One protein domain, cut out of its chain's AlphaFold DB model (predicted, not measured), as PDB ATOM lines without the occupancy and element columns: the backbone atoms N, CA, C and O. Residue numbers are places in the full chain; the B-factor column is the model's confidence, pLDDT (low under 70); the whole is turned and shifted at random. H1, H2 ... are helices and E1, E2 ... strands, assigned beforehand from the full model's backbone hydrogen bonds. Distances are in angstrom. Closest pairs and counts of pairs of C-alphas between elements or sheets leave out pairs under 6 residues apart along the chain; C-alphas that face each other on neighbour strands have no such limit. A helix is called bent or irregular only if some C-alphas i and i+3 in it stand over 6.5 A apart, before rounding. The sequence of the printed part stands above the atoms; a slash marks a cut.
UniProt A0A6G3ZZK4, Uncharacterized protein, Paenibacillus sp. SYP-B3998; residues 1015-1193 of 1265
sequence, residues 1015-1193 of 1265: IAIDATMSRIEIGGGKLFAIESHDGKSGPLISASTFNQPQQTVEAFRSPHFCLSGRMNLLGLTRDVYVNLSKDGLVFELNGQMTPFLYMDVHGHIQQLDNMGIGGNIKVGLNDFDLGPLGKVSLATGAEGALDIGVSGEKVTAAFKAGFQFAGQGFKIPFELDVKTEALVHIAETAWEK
ATOM      1  N   ILE A1015      57.553 -20.976 -10.899       70.88
ATOM      2  CA  ILE A1015      56.207 -20.985 -10.307       70.88
ATOM      3  C   ILE A1015      56.234 -21.779  -9.001       70.88
ATOM      4  O   ILE A1015      56.766 -22.893  -8.974       70.88
ATOM      5  N   ALA A1016      55.628 -21.225  -7.952       69.94
ATOM      6  CA  ALA A1016      55.284 -21.945  -6.732       69.94
ATOM      7  C   ALA A1016      53.766 -21.867  -6.503       69.94
ATOM      8  O   ALA A1016      53.135 -20.839  -6.745       69.94
ATOM      9  N   ILE A1017      53.172 -22.981  -6.091       73.19
ATOM     10  CA  ILE A1017      51.741 -23.138  -5.850       73.19
ATOM     11  C   ILE A1017      51.593 -23.806  -4.494       73.19
ATOM     12  O   ILE A1017      51.995 -24.956  -4.343       73.19
ATOM     13  N   ASP A1018      50.947 -23.119  -3.562       69.38
ATOM     14  CA  ASP A1018      50.371 -23.740  -2.378       69.38
ATOM     15  C   ASP A1018      48.857 -23.542  -2.446       69.38
ATOM     16  O   ASP A1018      48.339 -22.422  -2.470       69.38
ATOM     17  N   ALA A1019      48.135 -24.651  -2.550       72.81
ATOM     18  CA  ALA A1019      46.693 -24.653  -2.709       72.81
ATOM     19  C   ALA A1019      46.056 -25.656  -1.755       72.81
ATOM     20  O   ALA A1019      46.646 -26.666  -1.379       72.81
ATOM     21  N   THR A1020      44.818 -25.385  -1.367       72.62
ATOM     22  CA  THR A1020      44.003 -26.351  -0.624       72.62
ATOM     23  C   THR A1020      42.874 -26.823  -1.520       72.62
ATOM     24  O   THR A1020      42.357 -26.061  -2.343       72.62
ATOM     25  N   MET A1021      42.523 -28.099  -1.391       77.75
ATOM     26  CA  MET A1021      41.418 -28.689  -2.138       77.75
ATOM     27  C   MET A1021      40.458 -29.436  -1.222       77.75
ATOM     28  O   MET A1021      40.774 -29.735  -0.070       77.75
ATOM     29  N   SER A1022      39.275 -29.753  -1.740       79.88
ATOM     30  CA  SER A1022      38.312 -30.628  -1.066       79.88
ATOM     31  C   SER A1022      38.871 -32.047  -0.845       79.88
ATOM     32  O   SER A1022      39.745 -32.513  -1.575       79.88
ATOM     33  N   ARG A1023      38.354 -32.749   0.175       84.62
ATOM     34  CA  ARG A1023      38.713 -34.139   0.514       84.62
ATOM     35  C   ARG A1023      38.560 -35.061  -0.699       84.62
ATOM     36  O   ARG A1023      37.519 -35.043  -1.351       84.62
ATOM     37  N   ILE A1024      39.574 -35.886  -0.964       84.31
ATOM     38  CA  ILE A1024      39.519 -36.898  -2.025       84.31
ATOM     39  C   ILE A1024      38.957 -38.175  -1.413       84.31
ATOM     40  O   ILE A1024      39.536 -38.711  -0.471       84.31
ATOM     41  N   GLU A1025      37.845 -38.668  -1.949       85.75
ATOM     42  CA  GLU A1025      37.184 -39.883  -1.479       85.75
ATOM     43  C   GLU A1025      36.836 -40.790  -2.661       85.75
ATOM     44  O   GLU A1025      36.173 -40.363  -3.604       85.75
ATOM     45  N   ILE A1026      37.273 -42.053  -2.597       83.25
ATOM     46  CA  ILE A1026      36.983 -43.071  -3.613       83.25
ATOM     47  C   ILE A1026      36.377 -44.290  -2.913       83.25
ATOM     48  O   ILE A1026      36.953 -44.837  -1.972       83.25
ATOM     49  N   GLY A1027      35.195 -44.721  -3.366       73.00
ATOM     50  CA  GLY A1027      34.528 -45.929  -2.865       73.00
ATOM     51  C   GLY A1027      33.957 -45.839  -1.441       73.00
ATOM     52  O   GLY A1027      33.901 -46.858  -0.756       73.00
ATOM     53  N   GLY A1028      33.525 -44.655  -0.985       70.81
ATOM     54  CA  GLY A1028      32.784 -44.481   0.279       70.81
ATOM     55  C   GLY A1028      33.641 -44.254   1.531       70.81
ATOM     56  O   GLY A1028      33.247 -44.653   2.628       70.81
ATOM     57  N   GLY A1029      34.842 -43.685   1.379       69.31
ATOM     58  CA  GLY A1029      35.649 -43.117   2.470       69.31
ATOM     59  C   GLY A1029      36.385 -44.128   3.343       69.31
ATOM     60  O   GLY A1029      37.406 -43.789   3.936       69.31
ATOM     61  N   LYS A1030      35.897 -45.371   3.398       80.94
ATOM     62  CA  LYS A1030      36.572 -46.505   4.040       80.94
ATOM     63  C   LYS A1030      37.514 -47.239   3.092       80.94
ATOM     64  O   LYS A1030      38.551 -47.702   3.550       80.94
ATOM     65  N   LEU A1031      37.201 -47.301   1.795       87.06
ATOM     66  CA  LEU A1031      38.107 -47.863   0.792       87.06
ATOM     67  C   LEU A1031      39.372 -47.012   0.671       87.06
ATOM     68  O   LEU A1031      40.463 -47.501   0.952       87.06
ATOM     69  N   PHE A1032      39.211 -45.756   0.257       89.44
ATOM     70  CA  PHE A1032      40.311 -44.827   0.061       89.44
ATOM     71  C   PHE A1032      39.871 -43.387   0.325       89.44
ATOM     72  O   PHE A1032      38.851 -42.932  -0.204       89.44
ATOM     73  N   ALA A1033      40.662 -42.655   1.105       89.38
ATOM     74  CA  ALA A1033      40.514 -41.215   1.251       89.38
ATOM     75  C   ALA A1033      41.868 -40.528   1.445       89.38
ATOM     76  O   ALA A1033      42.765 -41.103   2.061       89.38
ATOM     77  N   ILE A1034      41.985 -39.288   0.970       89.75
ATOM     78  CA  ILE A1034      43.073 -38.370   1.322       89.75
ATOM     79  C   ILE A1034      42.453 -37.102   1.911       89.75
ATOM     80  O   ILE A1034      41.588 -36.467   1.299       89.75
ATOM     81  N   GLU A1035      42.915 -36.739   3.098       89.62
ATOM     82  CA  GLU A1035      42.485 -35.583   3.882       89.62
ATOM     83  C   GLU A1035      43.698 -34.809   4.413       89.62
ATOM     84  O   GLU A1035      44.847 -35.219   4.235       89.62
ATOM     85  N   SER A1036      43.471 -33.665   5.047       87.19
ATOM     86  CA  SER A1036      44.515 -32.908   5.738       87.19
ATOM     87  C   SER A1036      45.172 -33.735   6.854       87.19
ATOM     88  O   SER A1036      44.595 -34.684   7.386       87.19
ATOM     89  N   HIS A1037      46.372 -33.344   7.288       83.31
ATOM     90  CA  HIS A1037      47.071 -34.019   8.394       83.31
ATOM     91  C   HIS A1037      46.305 -33.994   9.733       83.31
ATOM     92  O   HIS A1037      46.604 -34.782  10.626       83.31
ATOM     93  N   ASP A1038      45.311 -33.121   9.911       80.00
ATOM     94  CA  ASP A1038      44.439 -33.112  11.093       80.00
ATOM     95  C   ASP A1038      43.106 -33.859  10.886       80.00
ATOM     96  O   ASP A1038      42.353 -34.024  11.847       80.00
ATOM     97  N   GLY A1039      42.834 -34.343   9.668       74.88
ATOM     98  CA  GLY A1039      41.622 -35.077   9.293       74.88
ATOM     99  C   GLY A1039      40.352 -34.226   9.203       74.88
ATOM    100  O   GLY A1039      39.254 -34.778   9.195       74.88
ATOM    101  N   LYS A1040      40.462 -32.890   9.197       74.44
ATOM    102  CA  LYS A1040      39.297 -31.983   9.207       74.44
ATOM    103  C   LYS A1040      38.956 -31.383   7.846       74.44
ATOM    104  O   LYS A1040      37.825 -30.944   7.655       74.44
ATOM    105  N   SER A1041      39.909 -31.336   6.923       78.69
ATOM    106  CA  SER A1041      39.767 -30.728   5.597       78.69
ATOM    107  C   SER A1041      40.389 -31.622   4.519       78.69
ATOM    108  O   SER A1041      40.786 -32.757   4.790       78.69
ATOM    109  N   GLY A1042      40.407 -31.176   3.261       82.38
ATOM    110  CA  GLY A1042      41.098 -31.909   2.202       82.38
ATOM    111  C   GLY A1042      42.619 -31.698   2.217       82.38
ATOM    112  O   GLY A1042      43.136 -30.940   3.041       82.38
ATOM    113  N   PRO A1043      43.355 -32.408   1.348       87.06
ATOM    114  CA  PRO A1043      44.813 -32.359   1.325       87.06
ATOM    115  C   PRO A1043      45.356 -31.007   0.847       87.06
ATOM    116  O   PRO A1043      44.686 -30.250   0.140       87.06
ATOM    117  N   LEU A1044      46.612 -30.739   1.208       85.06
ATOM    118  CA  LEU A1044      47.390 -29.638   0.651       85.06
ATOM    119  C   LEU A1044      47.916 -30.052  -0.726       85.06
ATOM    120  O   LEU A1044      48.484 -31.132  -0.865       85.06
ATOM    121  N   ILE A1045      47.774 -29.186  -1.720       82.88
ATOM    122  CA  ILE A1045      48.472 -29.275  -2.998       82.88
ATOM    123  C   ILE A1045      49.696 -28.369  -2.899       82.88
ATOM    124  O   ILE A1045      49.544 -27.176  -2.646       82.88
ATOM    125  N   SER A1046      50.886 -28.915  -3.133       82.94
ATOM    126  CA  SER A1046      52.094 -28.108  -3.283       82.94
ATOM    127  C   SER A1046      52.775 -28.431  -4.606       82.94
ATOM    128  O   SER A1046      52.920 -29.602  -4.984       82.94
ATOM    129  N   ALA A1047      53.146 -27.390  -5.344       79.44
ATOM    130  CA  ALA A1047      53.934 -27.508  -6.556       79.44
ATOM    131  C   ALA A1047      54.992 -26.410  -6.615       79.44
ATOM    132  O   ALA A1047      54.723 -25.252  -6.316       79.44
ATOM    133  N   SER A1048      56.195 -26.750  -7.057       80.19
ATOM    134  CA  SER A1048      57.249 -25.777  -7.318       80.19
ATOM    135  C   SER A1048      58.097 -26.212  -8.498       80.19
ATOM    136  O   SER A1048      58.424 -27.391  -8.639       80.19
ATOM    137  N   THR A1049      58.480 -25.261  -9.347       76.00
ATOM    138  CA  THR A1049      59.390 -25.512 -10.474       76.00
ATOM    139  C   THR A1049      60.860 -25.260 -10.126       76.00
ATOM    140  O   THR A1049      61.718 -25.468 -10.983       76.00
ATOM    141  N   PHE A1050      61.175 -24.817  -8.903       77.94
ATOM    142  CA  PHE A1050      62.534 -24.474  -8.464       77.94
ATOM    143  C   PHE A1050      62.851 -24.990  -7.052       77.94
ATOM    144  O   PHE A1050      61.996 -25.528  -6.355       77.94
ATOM    145  N   ASN A1051      64.121 -24.899  -6.645       80.94
ATOM    146  CA  ASN A1051      64.539 -25.323  -5.307       80.94
ATOM    147  C   ASN A1051      64.125 -24.280  -4.259       80.94
ATOM    148  O   ASN A1051      64.487 -23.113  -4.373       80.94
ATOM    149  N   GLN A1052      63.470 -24.728  -3.193       80.25
ATOM    150  CA  GLN A1052      63.021 -23.932  -2.053       80.25
ATOM    151  C   GLN A1052      63.786 -24.345  -0.778       80.25
ATOM    152  O   GLN A1052      63.225 -24.993   0.106       80.25
ATOM    153  N   PRO A1053      65.084 -24.007  -0.639       81.38
ATOM    154  CA  PRO A1053      65.944 -24.540   0.426       81.38
ATOM    155  C   PRO A1053      65.503 -24.156   1.845       81.38
ATOM    156  O   PRO A1053      65.840 -24.860   2.794       81.38
ATOM    157  N   GLN A1054      64.745 -23.064   1.998       81.25
ATOM    158  CA  GLN A1054      64.195 -22.633   3.287       81.25
ATOM    159  C   GLN A1054      62.845 -23.278   3.631       81.25
ATOM    160  O   GLN A1054      62.299 -22.994   4.696       81.25
ATOM    161  N   GLN A1055      62.303 -24.150   2.774       80.12
ATOM    162  CA  GLN A1055      61.002 -24.748   3.034       80.12
ATOM    163  C   GLN A1055      61.066 -25.714   4.230       80.12
ATOM    164  O   GLN A1055      61.981 -26.537   4.375       80.12
ATOM    165  N   THR A1056      60.084 -25.571   5.118       79.38
ATOM    166  CA  THR A1056      59.964 -26.298   6.388       79.38
ATOM    167  C   THR A1056      59.699 -27.785   6.169       79.38
ATOM    168  O   THR A1056      60.251 -28.618   6.885       79.38
ATOM    169  N   VAL A1057      58.924 -28.117   5.134       79.00
ATOM    170  CA  VAL A1057      58.678 -29.491   4.689       79.00
ATOM    171  C   VAL A1057      59.803 -29.917   3.752       79.00
ATOM    172  O   VAL A1057      59.941 -29.395   2.648       79.00
ATOM    173  N   GLU A1058      60.613 -30.880   4.189       80.25
ATOM    174  CA  GLU A1058      61.783 -31.354   3.439       80.25
ATOM    175  C   GLU A1058      61.427 -31.847   2.028       80.25
ATOM    176  O   GLU A1058      62.140 -31.531   1.076       80.25
ATOM    177  N   ALA A1059      60.281 -32.520   1.877       77.19
ATOM    178  CA  ALA A1059      59.776 -33.000   0.591       77.19
ATOM    179  C   ALA A1059      59.476 -31.873  -0.422       77.19
ATOM    180  O   ALA A1059      59.479 -32.125  -1.623       77.19
ATOM    181  N   PHE A1060      59.254 -30.635   0.036       84.44
ATOM    182  CA  PHE A1060      58.905 -29.490  -0.820       84.44
ATOM    183  C   PHE A1060      60.116 -28.628  -1.212       84.44
ATOM    184  O   PHE A1060      59.974 -27.627  -1.921       84.44
ATOM    185  N   ARG A1061      61.322 -28.980  -0.740       85.31
ATOM    186  CA  ARG A1061      62.544 -28.193  -0.980       85.31
ATOM    187  C   ARG A1061      63.082 -28.315  -2.401       85.31
ATOM    188  O   ARG A1061      63.791 -27.421  -2.849       85.31
ATOM    189  N   SER A1062      62.789 -29.403  -3.099       83.19
ATOM    190  CA  SER A1062      63.123 -29.570  -4.517       83.19
ATOM    191  C   SER A1062      61.897 -29.293  -5.387       83.19
ATOM    192  O   SER A1062      60.782 -29.339  -4.865       83.19
ATOM    193  N   PRO A1063      62.062 -29.027  -6.698       82.81
ATOM    194  CA  PRO A1063      60.938 -28.959  -7.618       82.81
ATOM    195  C   PRO A1063      60.048 -30.195  -7.483       82.81
ATOM    196  O   PRO A1063      60.541 -31.325  -7.522       82.81
ATOM    197  N   HIS A1064      58.753 -29.983  -7.301       82.75
ATOM    198  CA  HIS A1064      57.797 -31.038  -6.993       82.75
ATOM    199  C   HIS A1064      56.401 -30.659  -7.483       82.75
ATOM    200  O   HIS A1064      56.116 -29.500  -7.772       82.75
ATOM    201  N   PHE A1065      55.526 -31.654  -7.558       81.88
ATOM    202  CA  PHE A1065      54.086 -31.461  -7.626       81.88
ATOM    203  C   PHE A1065      53.457 -32.632  -6.881       81.88
ATOM    204  O   PHE A1065      53.483 -33.766  -7.360       81.88
ATOM    205  N   CYS A1066      52.952 -32.380  -5.680       83.31
ATOM    206  CA  CYS A1066      52.418 -33.430  -4.830       83.31
ATOM    207  C   CYS A1066      51.243 -32.955  -3.978       83.31
ATOM    208  O   CYS A1066      51.086 -31.768  -3.691       83.31
ATOM    209  N   LEU A1067      50.433 -33.918  -3.553       86.25
ATOM    210  CA  LEU A1067      49.477 -33.756  -2.474       86.25
ATOM    211  C   LEU A1067      50.145 -34.175  -1.168       86.25
ATOM    212  O   LEU A1067      50.769 -35.234  -1.106       86.25
ATOM    213  N   SER A1068      49.970 -33.387  -0.118       88.44
ATOM    214  CA  SER A1068      50.387 -33.728   1.238       88.44
ATOM    215  C   SER A1068      49.168 -33.828   2.128       88.44
ATOM    216  O   SER A1068      48.344 -32.911   2.200       88.44
ATOM    217  N   GLY A1069      49.048 -34.955   2.814       89.44
ATOM    218  CA  GLY A1069      47.917 -35.199   3.688       89.44
ATOM    219  C   GLY A1069      48.004 -36.533   4.401       89.44
ATOM    220  O   GLY A1069      49.015 -37.234   4.346       89.44
ATOM    221  N   ARG A1070      46.912 -36.890   5.069       90.56
ATOM    222  CA  ARG A1070      46.702 -38.203   5.660       90.56
ATOM    223  C   ARG A1070      45.874 -39.049   4.708       90.56
ATOM    224  O   ARG A1070      44.780 -38.660   4.311       90.56
ATOM    225  N   MET A1071      46.387 -40.221   4.370       90.50
ATOM    226  CA  MET A1071      45.669 -41.213   3.587       90.50
ATOM    227  C   MET A1071      45.057 -42.267   4.498       90.50
ATOM    228  O   MET A1071      45.716 -42.731   5.427       90.50
ATOM    229  N   ASN A1072      43.820 -42.662   4.203       90.31
ATOM    230  CA  ASN A1072      43.139 -43.813   4.781       90.31
ATOM    231  C   ASN A1072      42.952 -44.879   3.696       90.31
ATOM    232  O   ASN A1072      42.345 -44.596   2.665       90.31
ATOM    233  N   LEU A1073      43.466 -46.084   3.937       90.75
ATOM    234  CA  LEU A1073      43.297 -47.247   3.072       90.75
ATOM    235  C   LEU A1073      42.730 -48.403   3.899       90.75
ATOM    236  O   LEU A1073      43.453 -48.995   4.704       90.75
ATOM    237  N   LEU A1074      41.443 -48.722   3.715       90.81
ATOM    238  CA  LEU A1074      40.742 -49.797   4.439       90.81
ATOM    239  C   LEU A1074      41.004 -49.773   5.955       90.81
ATOM    240  O   LEU A1074      41.260 -50.810   6.574       90.81
ATOM    241  N   GLY A1075      40.960 -48.575   6.545       86.88
ATOM    242  CA  GLY A1075      41.141 -48.326   7.977       86.88
ATOM    243  C   GLY A1075      42.569 -48.011   8.418       86.88
ATOM    244  O   GLY A1075      42.752 -47.461   9.502       86.88
ATOM    245  N   LEU A1076      43.588 -48.297   7.602       88.62
ATOM    246  CA  LEU A1076      44.963 -47.909   7.919       88.62
ATOM    247  C   LEU A1076      45.211 -46.456   7.526       88.62
ATOM    248  O   LEU A1076      45.068 -46.091   6.361       88.62
ATOM    249  N   THR A1077      45.633 -45.642   8.495       88.44
ATOM    250  CA  THR A1077      45.933 -44.224   8.280       88.44
ATOM    251  C   THR A1077      47.427 -43.939   8.314       88.44
ATOM    252  O   THR A1077      48.107 -44.352   9.257       88.44
ATOM    253  N   ARG A1078      47.936 -43.171   7.346       87.50
ATOM    254  CA  ARG A1078      49.331 -42.708   7.323       87.50
ATOM    255  C   ARG A1078      49.437 -41.339   6.668       87.50
ATOM    256  O   ARG A1078      48.710 -41.056   5.723       87.50
ATOM    257  N   ASP A1079      50.346 -40.507   7.160       87.88
ATOM    258  CA  ASP A1079      50.738 -39.301   6.435       87.88
ATOM    259  C   ASP A1079      51.509 -39.712   5.176       87.88
ATOM    260  O   ASP A1079      52.398 -40.568   5.237       87.88
ATOM    261  N   VAL A1080      51.130 -39.142   4.034       87.56
ATOM    262  CA  VAL A1080      51.680 -39.482   2.720       87.56
ATOM    263  C   VAL A1080      51.946 -38.231   1.891       87.56
ATOM    264  O   VAL A1080      51.263 -37.214   2.026       87.56
ATOM    265  N   TYR A1081      52.910 -38.360   0.982       87.12
ATOM    266  CA  TYR A1081      53.121 -37.446  -0.132       87.12
ATOM    267  C   TYR A1081      52.728 -38.175  -1.416       87.12
ATOM    268  O   TYR A1081      53.332 -39.187  -1.773       87.12
ATOM    269  N   VAL A1082      51.681 -37.697  -2.080       85.50
ATOM    270  CA  VAL A1082      51.149 -38.291  -3.309       85.50
ATOM    271  C   VAL A1082      51.638 -37.465  -4.483       85.50
ATOM    272  O   VAL A1082      51.212 -36.329  -4.664       85.50
ATOM    273  N   ASN A1083      52.539 -38.013  -5.284       82.25
ATOM    274  CA  ASN A1083      53.097 -37.290  -6.418       82.25
ATOM    275  C   ASN A1083      52.084 -37.222  -7.562       82.25
ATOM    276  O   ASN A1083      51.465 -38.228  -7.919       82.25
ATOM    277  N   LEU A1084      51.949 -36.044  -8.168       78.00
ATOM    278  CA  LEU A1084      51.258 -35.896  -9.440       78.00
ATOM    279  C   LEU A1084      52.216 -36.257 -10.573       78.00
ATOM    280  O   LEU A1084      53.313 -35.710 -10.687       78.00
ATOM    281  N   SER A1085      51.780 -37.155 -11.448       70.06
ATOM    282  CA  SER A1085      52.507 -37.522 -12.658       70.06
ATOM    283  C   SER A1085      51.593 -37.449 -13.880       70.06
ATOM    284  O   SER A1085      50.371 -37.358 -13.765       70.06
ATOM    285  N   LYS A1086      52.186 -37.553 -15.073       68.00
ATOM    286  CA  LYS A1086      51.449 -37.716 -16.340       68.00
ATOM    287  C   LYS A1086      50.507 -38.932 -16.351       68.00
ATOM    288  O   LYS A1086      49.592 -38.971 -17.165       68.00
ATOM    289  N   ASP A1087      50.737 -39.897 -15.460       62.59
ATOM    290  CA  ASP A1087      49.996 -41.153 -15.351       62.59
ATOM    291  C   ASP A1087      48.971 -41.129 -14.193       62.59
ATOM    292  O   ASP A1087      48.351 -42.152 -13.901       62.59
ATOM    293  N   GLY A1088      48.770 -39.971 -13.545       76.00
ATOM    294  CA  GLY A1088      47.837 -39.773 -12.430       76.00
ATOM    295  C   GLY A1088      48.523 -39.519 -11.084       76.00
ATOM    296  O   GLY A1088      49.713 -39.187 -11.026       76.00
ATOM    297  N   LEU A1089      47.763 -39.661  -9.993       83.19
ATOM    298  CA  LEU A1089      48.270 -39.599  -8.617       83.19
ATOM    299  C   LEU A1089      48.986 -40.900  -8.276       83.19
ATOM    300  O   LEU A1089      48.394 -41.962  -8.448       83.19
ATOM    301  N   VAL A1090      50.208 -40.828  -7.752       86.19
ATOM    302  CA  VAL A1090      50.996 -42.004  -7.358       86.19
ATOM    303  C   VAL A1090      51.453 -41.864  -5.911       86.19
ATOM    304  O   VAL A1090      51.968 -40.816  -5.519       86.19
ATOM    305  N   PHE A1091      51.280 -42.915  -5.112       88.00
ATOM    306  CA  PHE A1091      51.728 -42.949  -3.719       88.00
ATOM    307  C   PHE A1091      52.379 -44.282  -3.358       88.00
ATOM    308  O   PHE A1091      52.085 -45.319  -3.954       88.00
ATOM    309  N   GLU A1092      53.224 -44.245  -2.330       88.06
ATOM    310  CA  GLU A1092      53.902 -45.410  -1.771       88.06
ATOM    311  C   GLU A1092      53.694 -45.467  -0.254       88.06
ATOM    312  O   GLU A1092      53.810 -44.470   0.461       88.06
ATOM    313  N   LEU A1093      53.389 -46.661   0.244       87.38
ATOM    314  CA  LEU A1093      53.297 -47.002   1.654       87.38
ATOM    315  C   LEU A1093      54.327 -48.080   1.964       87.38
ATOM    316  O   LEU A1093      54.070 -49.268   1.770       87.38
ATOM    317  N   ASN A1094      55.472 -47.652   2.486       87.31
ATOM    318  CA  ASN A1094      56.544 -48.551   2.883       87.31
ATOM    319  C   ASN A1094      56.794 -48.481   4.396       87.31
ATOM    320  O   ASN A1094      56.904 -47.402   4.989       87.31
ATOM    321  N   GLY A1095      56.886 -49.651   5.020       87.00
ATOM    322  CA  GLY A1095      57.417 -49.821   6.363       87.00
ATOM    323  C   GLY A1095      56.493 -50.575   7.313       87.00
ATOM    324  O   GLY A1095      55.437 -51.101   6.953       87.00
ATOM    325  N   GLN A1096      56.914 -50.616   8.576       86.94
ATOM    326  CA  GLN A1096      56.130 -51.198   9.658       86.94
ATOM    327  C   GLN A1096      54.898 -50.318   9.939       86.94
ATOM    328  O   GLN A1096      55.033 -49.122  10.221       86.94
ATOM    329  N   MET A1097      53.703 -50.905   9.852       83.81
ATOM    330  CA  MET A1097      52.415 -50.243  10.108       83.81
ATOM    331  C   MET A1097      51.924 -50.509  11.532       83.81
ATOM    332  O   MET A1097      51.477 -49.602  12.223       83.81
ATOM    333  N   THR A1098      52.068 -51.750  11.996       80.44
ATOM    334  CA  THR A1098      51.831 -52.180  13.385       80.44
ATOM    335  C   THR A1098      52.914 -53.195  13.764       80.44
ATOM    336  O   THR A1098      53.582 -53.690  12.860       80.44
ATOM    337  N   PRO A1099      53.121 -53.587  15.037       78.50
ATOM    338  CA  PRO A1099      54.137 -54.588  15.401       78.50
ATOM    339  C   PRO A1099      54.057 -55.918  14.627       78.50
ATOM    340  O   PRO A1099      55.061 -56.614  14.507       78.50
ATOM    341  N   PHE A1100      52.893 -56.242  14.058       81.06
ATOM    342  CA  PHE A1100      52.648 -57.473  13.306       81.06
ATOM    343  C   PHE A1100      52.369 -57.235  11.819       81.06
ATOM    344  O   PHE A1100      52.035 -58.185  11.123       81.06
ATOM    345  N   LEU A1101      52.482 -56.006  11.312       87.81
ATOM    346  CA  LEU A1101      52.160 -55.674   9.925       87.81
ATOM    347  C   LEU A1101      53.261 -54.817   9.307       87.81
ATOM    348  O   LEU A1101      53.478 -53.679   9.725       87.81
ATOM    349  N   TYR A1102      53.909 -55.351   8.281       89.94
ATOM    350  CA  TYR A1102      54.818 -54.625   7.403       89.94
ATOM    351  C   TYR A1102      54.194 -54.537   6.011       89.94
ATOM    352  O   TYR A1102      53.702 -55.543   5.494       89.94
ATOM    353  N   MET A1103      54.209 -53.352   5.407       91.75
ATOM    354  CA  MET A1103      53.642 -53.116   4.078       91.75
ATOM    355  C   MET A1103      54.672 -52.484   3.149       91.75
ATOM    356  O   MET A1103      55.451 -51.630   3.565       91.75
ATOM    357  N   ASP A1104      54.636 -52.909   1.892       92.25
ATOM    358  CA  ASP A1104      55.328 -52.305   0.761       92.25
ATOM    359  C   ASP A1104      54.338 -52.232  -0.409       92.25
ATOM    360  O   ASP A1104      54.215 -53.160  -1.214       92.25
ATOM    361  N   VAL A1105      53.521 -51.177  -0.407       91.69
ATOM    362  CA  VAL A1105      52.351 -51.017  -1.281       91.69
ATOM    363  C   VAL A1105      52.464 -49.734  -2.089       91.69
ATOM    364  O   VAL A1105      52.776 -48.681  -1.545       91.69
ATOM    365  N   HIS A1106      52.161 -49.815  -3.379       91.31
ATOM    366  CA  HIS A1106      52.097 -48.689  -4.301       91.31
ATOM    367  C   HIS A1106      50.675 -48.539  -4.838       91.31
ATOM    368  O   HIS A1106      49.976 -49.524  -5.085       91.31
ATOM    369  N   GLY A1107      50.237 -47.301  -5.033       88.62
ATOM    370  CA  GLY A1107      48.932 -47.000  -5.605       88.62
ATOM    371  C   GLY A1107      49.014 -45.965  -6.708       88.62
ATOM    372  O   GLY A1107      49.875 -45.088  -6.682       88.62
ATOM    373  N   HIS A1108      48.103 -46.078  -7.671       88.31
ATOM    374  CA  HIS A1108      47.893 -45.101  -8.726       88.31
ATOM    375  C   HIS A1108      46.403 -44.769  -8.872       88.31
ATOM    376  O   HIS A1108      45.549 -45.653  -8.778       88.31
ATOM    377  N   ILE A1109      46.092 -43.497  -9.118       86.44
ATOM    378  CA  ILE A1109      44.735 -43.006  -9.391       86.44
ATOM    379  C   ILE A1109      44.792 -42.190 -10.676       86.44
ATOM    380  O   ILE A1109      45.371 -41.103 -10.702       86.44
ATOM    381  N   GLN A1110      44.193 -42.713 -11.744       79.00
ATOM    382  CA  GLN A1110      44.083 -42.009 -13.025       79.00
ATOM    383  C   GLN A1110      42.852 -41.099 -13.047       79.00
ATOM    384  O   GLN A1110      42.917 -39.981 -13.554       79.00
ATOM    385  N   GLN A1111      41.738 -41.582 -12.490       75.50
ATOM    386  CA  GLN A1111      40.458 -40.877 -12.358       75.50
ATOM    387  C   GLN A1111      39.781 -41.314 -11.049       75.50
ATOM    388  O   GLN A1111      40.151 -42.341 -10.479       75.50
ATOM    389  N   LEU A1112      38.792 -40.560 -10.554       73.81
ATOM    390  CA  LEU A1112      38.086 -40.901  -9.303       73.81
ATOM    391  C   LEU A1112      37.376 -42.269  -9.359       73.81
ATOM    392  O   LEU A1112      37.124 -42.874  -8.323       73.81
ATOM    393  N   ASP A1113      37.094 -42.768 -10.558       77.31
ATOM    394  CA  ASP A1113      36.517 -44.079 -10.852       77.31
ATOM    395  C   ASP A1113      37.531 -45.065 -11.475       77.31
ATOM    396  O   ASP A1113      37.143 -46.138 -11.939       77.31
ATOM    397  N   ASN A1114      38.828 -44.734 -11.478       82.94
ATOM    398  CA  ASN A1114      39.908 -45.576 -11.995       82.94
ATOM    399  C   ASN A1114      41.154 -45.512 -11.089       82.94
ATOM    400  O   ASN A1114      42.001 -44.617 -11.216       82.94
ATOM    401  N   MET A1115      41.252 -46.481 -10.177       89.69
ATOM    402  CA  MET A1115      42.312 -46.595  -9.169       89.69
ATOM    403  C   MET A1115      42.832 -48.031  -9.096       89.69
ATOM    404  O   MET A1115      42.045 -48.976  -9.129       89.69
ATOM    405  N   GLY A1116      44.141 -48.197  -8.902       89.19
ATOM    406  CA  GLY A1116      44.757 -49.486  -8.598       89.19
ATOM    407  C   GLY A1116      45.803 -49.365  -7.495       89.19
ATOM    408  O   GLY A1116      46.678 -48.506  -7.552       89.19
ATOM    409  N   ILE A1117      45.731 -50.238  -6.494       92.50
ATOM    410  CA  ILE A1117      46.674 -50.311  -5.376       92.50
ATOM    411  C   ILE A1117      47.153 -51.752  -5.261       92.50
ATOM    412  O   ILE A1117      46.346 -52.671  -5.139       92.50
ATOM    413  N   GLY A1118      48.465 -51.954  -5.275       91.12
ATOM    414  CA  GLY A1118      49.066 -53.277  -5.204       91.12
ATOM    415  C   GLY A1118      50.388 -53.274  -4.454       91.12
ATOM    416  O   GLY A1118      51.024 -52.241  -4.278       91.12
ATOM    417  N   GLY A1119      50.814 -54.437  -3.978       91.94
ATOM    418  CA  GLY A1119      52.115 -54.573  -3.325       91.94
ATOM    419  C   GLY A1119      52.190 -55.756  -2.383       91.94
ATOM    420  O   GLY A1119      51.302 -56.603  -2.378       91.94
ATOM    421  N   ASN A1120      53.253 -55.815  -1.589       92.12
ATOM    422  CA  ASN A1120      53.509 -56.924  -0.681       92.12
ATOM    423  C   ASN A1120      53.173 -56.534   0.757       92.12
ATOM    424  O   ASN A1120      53.497 -55.444   1.229       92.12
ATOM    425  N   ILE A1121      52.544 -57.456   1.476       92.00
ATOM    426  CA  ILE A1121      52.277 -57.329   2.904       92.00
ATOM    427  C   ILE A1121      52.861 -58.547   3.603       92.00
ATOM    428  O   ILE A1121      52.612 -59.687   3.202       92.00
ATOM    429  N   LYS A1122      53.584 -58.296   4.691       90.38
ATOM    430  CA  LYS A1122      54.042 -59.322   5.620       90.38
ATOM    431  C   LYS A1122      53.340 -59.154   6.957       90.38
ATOM    432  O   LYS A1122      53.341 -58.076   7.550       90.38
ATOM    433  N   VAL A1123      52.762 -60.247   7.430       89.69
ATOM    434  CA  VAL A1123      51.907 -60.293   8.605       89.69
ATOM    435  C   VAL A1123      52.464 -61.298   9.605       89.69
ATOM    436  O   VAL A1123      52.693 -62.462   9.278       89.69
ATOM    437  N   GLY A1124      52.695 -60.858  10.836       86.00
ATOM    438  CA  GLY A1124      53.059 -61.725  11.947       86.00
ATOM    439  C   GLY A1124      51.867 -62.582  12.358       86.00
ATOM    440  O   GLY A1124      50.779 -62.061  12.591       86.00
ATOM    441  N   LEU A1125      52.077 -63.893  12.454       83.38
ATOM    442  CA  LEU A1125      51.080 -64.831  12.956       83.38
ATOM    443  C   LEU A1125      51.519 -65.314  14.338       83.38
ATOM    444  O   LEU A1125      52.644 -65.779  14.504       83.38
ATOM    445  N   ASN A1126      50.628 -65.195  15.320       79.25
ATOM    446  CA  ASN A1126      50.846 -65.765  16.647       79.25
ATOM    447  C   ASN A1126      50.733 -67.298  16.610       79.25
ATOM    448  O   ASN A1126      50.196 -67.870  15.658       79.25
ATOM    449  N   ASP A1127      51.197 -67.954  17.675       81.56
ATOM    450  CA  ASP A1127      51.049 -69.399  17.849       81.56
ATOM    451  C   ASP A1127      49.574 -69.833  17.729       81.56
ATOM    452  O   ASP A1127      48.661 -69.215  18.281       81.56
ATOM    453  N   PHE A1128      49.345 -70.926  17.009       83.19
ATOM    454  CA  PHE A1128      48.056 -71.579  16.850       83.19
ATOM    455  C   PHE A1128      47.825 -72.529  18.012       83.19
ATOM    456  O   PHE A1128      48.644 -73.411  18.269       83.19
ATOM    457  N   ASP A1129      46.664 -72.419  18.644       83.25
ATOM    458  CA  ASP A1129      46.100 -73.505  19.434       83.25
ATOM    459  C   ASP A1129      45.055 -74.231  18.578       83.25
ATOM    460  O   ASP A1129      44.015 -73.666  18.218       83.25
ATOM    461  N   LEU A1130      45.359 -75.471  18.198       85.19
ATOM    462  CA  LEU A1130      44.481 -76.325  17.398       85.19
ATOM    463  C   LEU A1130      43.612 -77.233  18.293       85.19
ATOM    464  O   LEU A1130      43.010 -78.196  17.812       85.19
ATOM    465  N   GLY A1131      43.537 -76.947  19.598       83.88
ATOM    466  CA  GLY A1131      42.778 -77.716  20.578       83.88
ATOM    467  C   GLY A1131      43.419 -79.086  20.844       83.88
ATOM    468  O   GLY A1131      44.616 -79.152  21.129       83.88
ATOM    469  N   PRO A1132      42.674 -80.207  20.750       81.88
ATOM    470  CA  PRO A1132      43.218 -81.539  21.040       81.88
ATOM    471  C   PRO A1132      44.336 -81.964  20.074       81.88
ATOM    472  O   PRO A1132      45.087 -82.888  20.382       81.88
ATOM    473  N   LEU A1133      44.466 -81.291  18.925       86.94
ATOM    474  CA  LEU A1133      45.539 -81.525  17.962       86.94
ATOM    475  C   LEU A1133      46.888 -80.932  18.395       86.94
ATOM    476  O   LEU A1133      47.892 -81.299  17.796       86.94
ATOM    477  N   GLY A1134      46.939 -80.067  19.412       87.88
ATOM    478  CA  GLY A1134      48.167 -79.434  19.905       87.88
ATOM    479  C   GLY A1134      48.370 -77.995  19.419       87.88
ATOM    480  O   GLY A1134      47.470 -77.367  18.865       87.88
ATOM    481  N   LYS A1135      49.572 -77.461  19.656       89.69
ATOM    482  CA  LYS A1135      49.964 -76.078  19.357       89.69
ATOM    483  C   LYS A1135      51.015 -76.004  18.259       89.69
ATOM    484  O   LYS A1135      51.962 -76.791  18.261       89.69
ATOM    485  N   VAL A1136      50.878 -75.036  17.360       87.12
ATOM    486  CA  VAL A1136      51.798 -74.795  16.237       87.12
ATOM    487  C   VAL A1136      52.330 -73.371  16.309       87.12
ATOM    488  O   VAL A1136      51.547 -72.437  16.410       87.12
ATOM    489  N   SER A1137      53.645 -73.191  16.208       81.75
ATOM    490  CA  SER A1137      54.247 -71.860  16.076       81.75
ATOM    491  C   SER A1137      54.586 -71.570  14.615       81.75
ATOM    492  O   SER A1137      55.298 -72.350  13.980       81.75
ATOM    493  N   LEU A1138      54.094 -70.448  14.078       78.44
ATOM    494  CA  LEU A1138      54.426 -69.965  12.731       78.44
ATOM    495  C   LEU A1138      55.320 -68.724  12.812       78.44
ATOM    496  O   LEU A1138      54.940 -67.632  12.392       78.44
ATOM    497  N   ALA A1139      56.540 -68.901  13.321       68.88
ATOM    498  CA  ALA A1139      57.504 -67.813  13.515       68.88
ATOM    499  C   ALA A1139      57.826 -67.004  12.236       68.88
ATOM    500  O   ALA A1139      58.314 -65.880  12.323       68.88
ATOM    501  N   THR A1140      57.563 -67.550  11.043       71.38
ATOM    502  CA  THR A1140      57.791 -66.869   9.759       71.38
ATOM    503  C   THR A1140      56.674 -65.901   9.353       71.38
ATOM    504  O   THR A1140      56.899 -65.087   8.457       71.38
ATOM    505  N   GLY A1141      55.498 -65.969   9.992       85.19
ATOM    506  CA  GLY A1141      54.307 -65.210   9.595       85.19
ATOM    507  C   GLY A1141      53.717 -65.647   8.247       85.19
ATOM    508  O   GLY A1141      54.087 -66.692   7.702       85.19
ATOM    509  N   ALA A1142      52.799 -64.834   7.720       88.56
ATOM    510  CA  ALA A1142      52.263 -64.939   6.367       88.56
ATOM    511  C   ALA A1142      52.713 -63.747   5.518       88.56
ATOM    512  O   ALA A1142      52.730 -62.611   5.982       88.56
ATOM    513  N   GLU A1143      53.047 -64.003   4.262       91.19
ATOM    514  CA  GLU A1143      53.443 -62.977   3.300       91.19
ATOM    515  C   GLU A1143      52.611 -63.127   2.028       91.19
ATOM    516  O   GLU A1143      52.319 -64.246   1.598       91.19
ATOM    517  N   GLY A1144      52.175 -62.011   1.451       90.38
ATOM    518  CA  GLY A1144      51.251 -62.030   0.328       90.38
ATOM    519  C   GLY A1144      51.181 -60.743  -0.462       90.38
ATOM    520  O   GLY A1144      51.663 -59.702  -0.023       90.38
ATOM    521  N   ALA A1145      50.517 -60.827  -1.612       92.94
ATOM    522  CA  ALA A1145      50.235 -59.676  -2.456       92.94
ATOM    523  C   ALA A1145      48.854 -59.083  -2.136       92.94
ATOM    524  O   ALA A1145      47.856 -59.815  -2.119       92.94
ATOM    525  N   LEU A1146      48.805 -57.772  -1.905       94.50
ATOM    526  CA  LEU A1146      47.591 -56.957  -1.875       94.50
ATOM    527  C   LEU A1146      47.229 -56.529  -3.301       94.50
ATOM    528  O   LEU A1146      48.115 -56.176  -4.077       94.50
ATOM    529  N   ASP A1147      45.938 -56.549  -3.620       93.56
ATOM    530  CA  ASP A1147      45.388 -56.121  -4.908       93.56
ATOM    531  C   ASP A1147      44.029 -55.438  -4.678       93.56
ATOM    532  O   ASP A1147      43.066 -56.088  -4.263       93.56
ATOM    533  N   ILE A1148      43.962 -54.122  -4.878       93.25
ATOM    534  CA  ILE A1148      42.752 -53.298  -4.757       93.25
ATOM    535  C   ILE A1148      42.564 -52.530  -6.065       93.25
ATOM    536  O   ILE A1148      43.503 -51.926  -6.576       93.25
ATOM    537  N   GLY A1149      41.341 -52.508  -6.590       90.56
ATOM    538  CA  GLY A1149      41.021 -51.871  -7.863       90.56
ATOM    539  C   GLY A1149      39.641 -51.224  -7.871       90.56
ATOM    540  O   GLY A1149      38.694 -51.755  -7.288       90.56
ATOM    541  N   VAL A1150      39.532 -50.093  -8.564       88.69
ATOM    542  CA  VAL A1150      38.282 -49.401  -8.893       88.69
ATOM    543  C   VAL A1150      38.262 -49.174 -10.398       88.69
ATOM    544  O   VAL A1150      39.230 -48.663 -10.952       88.69
ATOM    545  N   SER A1151      37.181 -49.586 -11.058       85.19
ATOM    546  CA  SER A1151      36.945 -49.347 -12.485       85.19
ATOM    547  C   SER A1151      35.452 -49.101 -12.713       85.19
ATOM    548  O   SER A1151      34.642 -50.036 -12.669       85.19
ATOM    549  N   GLY A1152      35.076 -47.834 -12.898       80.19
ATOM    550  CA  GLY A1152      33.680 -47.399 -12.893       80.19
ATOM    551  C   GLY A1152      33.029 -47.663 -11.532       80.19
ATOM    552  O   GLY A1152      33.585 -47.347 -10.486       80.19
ATOM    553  N   GLU A1153      31.865 -48.313 -11.528       77.19
ATOM    554  CA  GLU A1153      31.176 -48.713 -10.288       77.19
ATOM    555  C   GLU A1153      31.758 -49.986  -9.638       77.19
ATOM    556  O   GLU A1153      31.356 -50.368  -8.536       77.19
ATOM    557  N   LYS A1154      32.690 -50.684 -10.304       84.12
ATOM    558  CA  LYS A1154      33.236 -51.952  -9.807       84.12
ATOM    559  C   LYS A1154      34.415 -51.703  -8.869       84.12
ATOM    560  O   LYS A1154      35.438 -51.173  -9.292       84.12
ATOM    561  N   VAL A1155      34.296 -52.187  -7.634       87.94
ATOM    562  CA  VAL A1155      35.352 -52.153  -6.613       87.94
ATOM    563  C   VAL A1155      35.772 -53.584  -6.258       87.94
ATOM    564  O   VAL A1155      34.919 -54.426  -5.981       87.94
ATOM    565  N   THR A1156      37.075 -53.869  -6.255       90.25
ATOM    566  CA  THR A1156      37.656 -55.160  -5.844       90.25
ATOM    567  C   THR A1156      38.776 -54.949  -4.832       90.25
ATOM    568  O   THR A1156      39.579 -54.040  -5.013       90.25
ATOM    569  N   ALA A1157      38.873 -55.799  -3.809       92.12
ATOM    570  CA  ALA A1157      39.996 -55.818  -2.873       92.12
ATOM    571  C   ALA A1157      40.279 -57.257  -2.418       92.12
ATOM    572  O   ALA A1157      39.378 -57.951  -1.948       92.12
ATOM    573  N   ALA A1158      41.517 -57.724  -2.565       92.81
ATOM    574  CA  ALA A1158      41.915 -59.084  -2.220       92.81
ATOM    575  C   ALA A1158      43.340 -59.147  -1.664       92.81
ATOM    576  O   ALA A1158      44.214 -58.365  -2.040       92.81
ATOM    577  N   PHE A1159      43.581 -60.137  -0.805       93.31
ATOM    578  CA  PHE A1159      44.901 -60.462  -0.286       93.31
ATOM    579  C   PHE A1159      45.251 -61.921  -0.587       93.31
ATOM    580  O   PHE A1159      44.540 -62.852  -0.207       93.31
ATOM    581  N   LYS A1160      46.354 -62.129  -1.310       92.44
ATOM    582  CA  LYS A1160      46.845 -63.449  -1.730       92.44
ATOM    583  C   LYS A1160      48.097 -63.791  -0.936       92.44
ATOM    584  O   LYS A1160      49.208 -63.558  -1.412       92.44
ATOM    585  N   ALA A1161      47.913 -64.336   0.263       90.50
ATOM    586  CA  ALA A1161      49.009 -64.690   1.156       90.50
ATOM    587  C   ALA A1161      49.365 -66.172   1.158       90.50
ATOM    588  O   ALA A1161      48.605 -67.029   0.703       90.50
ATOM    589  N   GLY A1162      50.541 -66.467   1.695       89.44
ATOM    590  CA  GLY A1162      50.973 -67.809   2.029       89.44
ATOM    591  C   GLY A1162      51.915 -67.828   3.224       89.44
ATOM    592  O   GLY A1162      52.472 -66.807   3.619       89.44
ATOM    593  N   PHE A1163      52.081 -69.008   3.806       90.62
ATOM    594  CA  PHE A1163      53.001 -69.250   4.916       90.62
ATOM    595  C   PHE A1163      53.685 -70.609   4.749       90.62
ATOM    596  O   PHE A1163      53.257 -71.443   3.949       90.62
ATOM    597  N   GLN A1164      54.765 -70.827   5.495       86.56
ATOM    598  CA  GLN A1164      55.502 -72.089   5.514       86.56
ATOM    599  C   GLN A1164      55.246 -72.818   6.830       86.56
ATOM    600  O   GLN A1164      55.364 -72.226   7.901       86.56
ATOM    601  N   PHE A1165      54.941 -74.110   6.756       86.62
ATOM    602  CA  PHE A1165      54.852 -74.977   7.928       86.62
ATOM    603  C   PHE A1165      55.405 -76.364   7.596       86.62
ATOM    604  O   PHE A1165      55.071 -76.939   6.564       86.62
ATOM    605  N   ALA A1166      56.297 -76.878   8.448       81.31
ATOM    606  CA  ALA A1166      56.954 -78.180   8.282       81.31
ATOM    607  C   ALA A1166      57.622 -78.413   6.901       81.31
ATOM    608  O   ALA A1166      57.701 -79.541   6.421       81.31
ATOM    609  N   GLY A1167      58.121 -77.349   6.258       78.44
ATOM    610  CA  GLY A1167      58.751 -77.411   4.930       78.44
ATOM    611  C   GLY A1167      57.773 -77.403   3.747       78.44
ATOM    612  O   GLY A1167      58.212 -77.520   2.604       78.44
ATOM    613  N   GLN A1168      56.471 -77.247   4.006       83.06
ATOM    614  CA  GLN A1168      55.424 -77.116   2.997       83.06
ATOM    615  C   GLN A1168      54.868 -75.685   2.960       83.06
ATOM    616  O   GLN A1168      54.595 -75.075   3.996       83.06
ATOM    617  N   GLY A1169      54.674 -75.161   1.748       86.12
ATOM    618  CA  GLY A1169      54.038 -73.865   1.525       86.12
ATOM    619  C   GLY A1169      52.518 -73.985   1.437       86.12
ATOM    620  O   GLY A1169      51.998 -74.797   0.670       86.12
ATOM    621  N   PHE A1170      51.814 -73.133   2.172       89.19
ATOM    622  CA  PHE A1170      50.359 -73.020   2.170       89.19
ATOM    623  C   PHE A1170      49.945 -71.695   1.540       89.19
ATOM    624  O   PHE A1170      50.612 -70.682   1.740       89.19
ATOM    625  N   LYS A1171      48.849 -71.695   0.777       90.38
ATOM    626  CA  LYS A1171      48.251 -70.489   0.187       90.38
ATOM    627  C   LYS A1171      46.916 -70.209   0.866       90.38
ATOM    628  O   LYS A1171      46.098 -71.114   0.984       90.38
ATOM    629  N   ILE A1172      46.698 -68.962   1.257       91.00
ATOM    630  CA  ILE A1172      45.523 -68.476   1.986       91.00
ATOM    631  C   ILE A1172      44.963 -67.201   1.326       91.00
ATOM    632  O   ILE A1172      45.073 -66.114   1.889       91.00
ATOM    633  N   PRO A1173      44.405 -67.285   0.103       90.88
ATOM    634  CA  PRO A1173      43.778 -66.132  -0.533       90.88
ATOM    635  C   PRO A1173      42.423 -65.804   0.111       90.88
ATOM    636  O   PRO A1173      41.637 -66.711   0.390       90.88
ATOM    637  N   PHE A1174      42.123 -64.518   0.293       92.19
ATOM    638  CA  PHE A1174      40.806 -64.044   0.730       92.19
ATOM    639  C   PHE A1174      40.485 -62.642   0.191       92.19
ATOM    640  O   PHE A1174      41.380 -61.875  -0.167       92.19
ATOM    641  N   GLU A1175      39.193 -62.323   0.106       92.50
ATOM    642  CA  GLU A1175      38.697 -60.992  -0.263       92.50
ATOM    643  C   GLU A1175      38.642 -60.075   0.965       92.50
ATOM    644  O   GLU A1175      38.433 -60.539   2.089       92.50
ATOM    645  N   LEU A1176      38.835 -58.775   0.749       91.25
ATOM    646  CA  LEU A1176      38.747 -57.745   1.779       91.25
ATOM    647  C   LEU A1176      37.417 -56.997   1.635       91.25
ATOM    648  O   LEU A1176      37.055 -56.574   0.537       91.25
ATOM    649  N   ASP A1177      36.701 -56.799   2.743       89.31
ATOM    650  CA  ASP A1177      35.460 -56.021   2.730       89.31
ATOM    651  C   ASP A1177      35.765 -54.518   2.645       89.31
ATOM    652  O   ASP A1177      36.193 -53.885   3.612       89.31
ATOM    653  N   VAL A1178      35.485 -53.952   1.471       88.06
ATOM    654  CA  VAL A1178      35.752 -52.554   1.105       88.06
ATOM    655  C   VAL A1178      34.924 -51.522   1.868       88.06
ATOM    656  O   VAL A1178      35.204 -50.328   1.785       88.06
ATOM    657  N   LYS A1179      33.906 -51.963   2.615       86.31
ATOM    658  CA  LYS A1179      33.075 -51.096   3.465       86.31
ATOM    659  C   LYS A1179      33.565 -51.040   4.913       86.31
ATOM    660  O   LYS A1179      32.995 -50.302   5.716       86.31
ATOM    661  N   THR A1180      34.597 -51.809   5.257       86.75
ATOM    662  CA  THR A1180      35.110 -51.960   6.625       86.75
ATOM    663  C   THR A1180      36.603 -51.647   6.710       86.75
ATOM    664  O   THR A1180      37.266 -51.383   5.709       86.75
ATOM    665  N   GLU A1181      37.153 -51.684   7.922       88.44
ATOM    666  CA  GLU A1181      38.574 -51.449   8.206       88.44
ATOM    667  C   GLU A1181      39.401 -52.736   8.017       88.44
ATOM    668  O   GLU A1181      40.142 -53.179   8.894       88.44
ATOM    669  N   ALA A1182      39.229 -53.384   6.862       89.00
ATOM    670  CA  ALA A1182      39.707 -54.741   6.610       89.00
ATOM    671  C   ALA A1182      41.234 -54.906   6.748       89.00
ATOM    672  O   ALA A1182      41.697 -55.980   7.136       89.00
ATOM    673  N   LEU A1183      42.029 -53.863   6.472       89.62
ATOM    674  CA  LEU A1183      43.488 -53.935   6.620       89.62
ATOM    675  C   LEU A1183      43.954 -53.830   8.077       89.62
ATOM    676  O   LEU A1183      45.020 -54.349   8.405       89.62
ATOM    677  N   VAL A1184      43.158 -53.231   8.966       87.19
ATOM    678  CA  VAL A1184      43.438 -53.219  10.415       87.19
ATOM    679  C   VAL A1184      43.353 -54.642  10.980       87.19
ATOM    680  O   VAL A1184      44.198 -55.051  11.777       87.19
ATOM    681  N   HIS A1185      42.392 -55.431  10.493       87.88
ATOM    682  CA  HIS A1185      42.127 -56.812  10.917       87.88
ATOM    683  C   HIS A1185      42.786 -57.876  10.022       87.88
ATOM    684  O   HIS A1185      42.451 -59.064  10.095       87.88
ATOM    685  N   ILE A1186      43.739 -57.487   9.167       89.62
ATOM    686  CA  ILE A1186      44.352 -58.412   8.203       89.62
ATOM    687  C   ILE A1186      45.114 -59.552   8.887       89.62
ATOM    688  O   ILE A1186      45.112 -60.671   8.382       89.62
ATOM    689  N   ALA A1187      45.719 -59.298  10.052       86.69
ATOM    690  CA  ALA A1187      46.418 -60.317  10.832       86.69
ATOM    691  C   ALA A1187      45.473 -61.355  11.424       86.69
ATOM    692  O   ALA A1187      45.746 -62.545  11.319       86.69
ATOM    693  N   GLU A1188      44.343 -60.919  11.970       86.88
ATOM    694  CA  GLU A1188      43.304 -61.809  12.491       86.88
ATOM    695  C   GLU A1188      42.710 -62.654  11.360       86.88
ATOM    696  O   GLU A1188      42.605 -63.875  11.474       86.88
ATOM    697  N   THR A1189      42.423 -62.027  10.217       88.06
ATOM    698  CA  THR A1189      41.879 -62.719   9.041       88.06
ATOM    699  C   THR A1189      42.880 -63.724   8.462       88.06
ATOM    700  O   THR A1189      42.525 -64.873   8.194       88.06
ATOM    701  N   ALA A1190      44.150 -63.334   8.313       88.56
ATOM    702  CA  ALA A1190      45.212 -64.230   7.861       88.56
ATOM    703  C   ALA A1190      45.462 -65.369   8.859       88.56
ATOM    704  O   ALA A1190      45.733 -66.493   8.438       88.56
ATOM    705  N   TRP A1191      45.333 -65.104  10.162       88.31
ATOM    706  CA  TRP A1191      45.435 -66.116  11.209       88.31
ATOM    707  C   TRP A1191      44.308 -67.143  11.105       88.31
ATOM    708  O   TRP A1191      44.594 -68.337  11.042       88.31
ATOM    709  N   GLU A1192      43.048 -66.718  10.984       87.81
ATOM    710  CA  GLU A1192      41.922 -67.647  10.807       87.81
ATOM    711  C   GLU A1192      42.072 -68.478   9.526       87.81
ATOM    712  O   GLU A1192      41.903 -69.698   9.549       87.81
ATOM    713  N   LYS A1193      42.500 -67.869   8.411       89.81
ATOM    714  CA  LYS A1193      42.751 -68.609   7.162       89.81
ATOM    715  C   LYS A1193      43.936 -69.566   7.244       89.81
ATOM    716  O   LYS A1193      43.863 -70.669   6.699       89.81
TER     717      LYS A1193
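AT A GLANCE: This is residues 1015 to 1193 of the 1265 residues of an uncharacterized protein of Paenibacillus sp. SYP-B3998 (UniProt A0A6G3ZZK4). A long, twisted antiparallel sheet makes the model: E7 to E12 stand side by side as a slanting wall, and bent E5 and E6 turn the sheet round so that the small hairpin E2 and E3 comes back toward E9 and E10, a nearly closed, loose barrel. E1, E4 and the first part of E5 extend it at one end, and H1 packs on the sheet near E9 and E12. The printed part has 179 residues with twelve named strands, E1 to E12 along the chain, then one named helix; the class is mostly strand. The sheet is branched at E5. The outline is elongated, 68 by 38 by 29 A, only just compact and close to loose, with a radius of gyration of the C-alphas of 19.0 A.

IN THESE COORDINATES: Find C-alpha 1154 at (33.236, -51.952, -9.807); from there E11, residues 1154 to 1165, runs 36.2 A. Beside it look for E10, residues 1142 to 1151, and E12, residues 1168 to 1175. Next come E9, 1114 to 1123, E8, 1101 to 1111, 29.2 A, and E7, 1088 to 1098, 28.9 A. Then find E6, 1076 to 1085, E5, 1064 to 1073, E4, 1044 to 1048, E3, 1032 to 1035, and E2, 1024 to 1026. E1, 1015 to 1021, begins at C-alpha 1015 (56.207, -20.985, -10.307); H1, 1186 to 1193, ends at C-alpha 1193 (42.751, -68.609, 7.162).

HOW THE PARTS SIT: E4 to E12 form a meander, each strand the antiparallel neighbour of the one before. Look at N 1106 and O 1118, 2.8 A, for the hairpin E8 and E9, and at N 1149 and O 1156, 2.8 A, for the hairpin E10 and E11. E5 bends by 69 degrees at residue 1070 and E6 by 73 degrees at residue 1079. On one side of E5 lie E4, with N 1066 and O 1046 2.9 A apart, and E3, with N 1072 and O 1033 2.9 A apart; E6 is on the other side. E1, E2 and E12 are edge strands; E1 pairs with E4, N 1017 to O 1047 2.8 A. E2 is only just apart from E10, at 8.3 A. H1 is on the sheet; its closest C-alphas to E9 are Val 1123 and Ala 1187, 5.9 A, and every O i to N i+4 pair in it is within hydrogen-bond range.

THE WHOLE: The C-alphas farthest apart, of Ile 1015 and Pro 1132, are 69.4 A apart. The printed part has no cut. The links E4 to E5 and E9 to E10 are long. The mean pLDDT of the printed part is 84.7; residues 1016, 1018, 1029, 1086 to 1087 and 1139 are under 70.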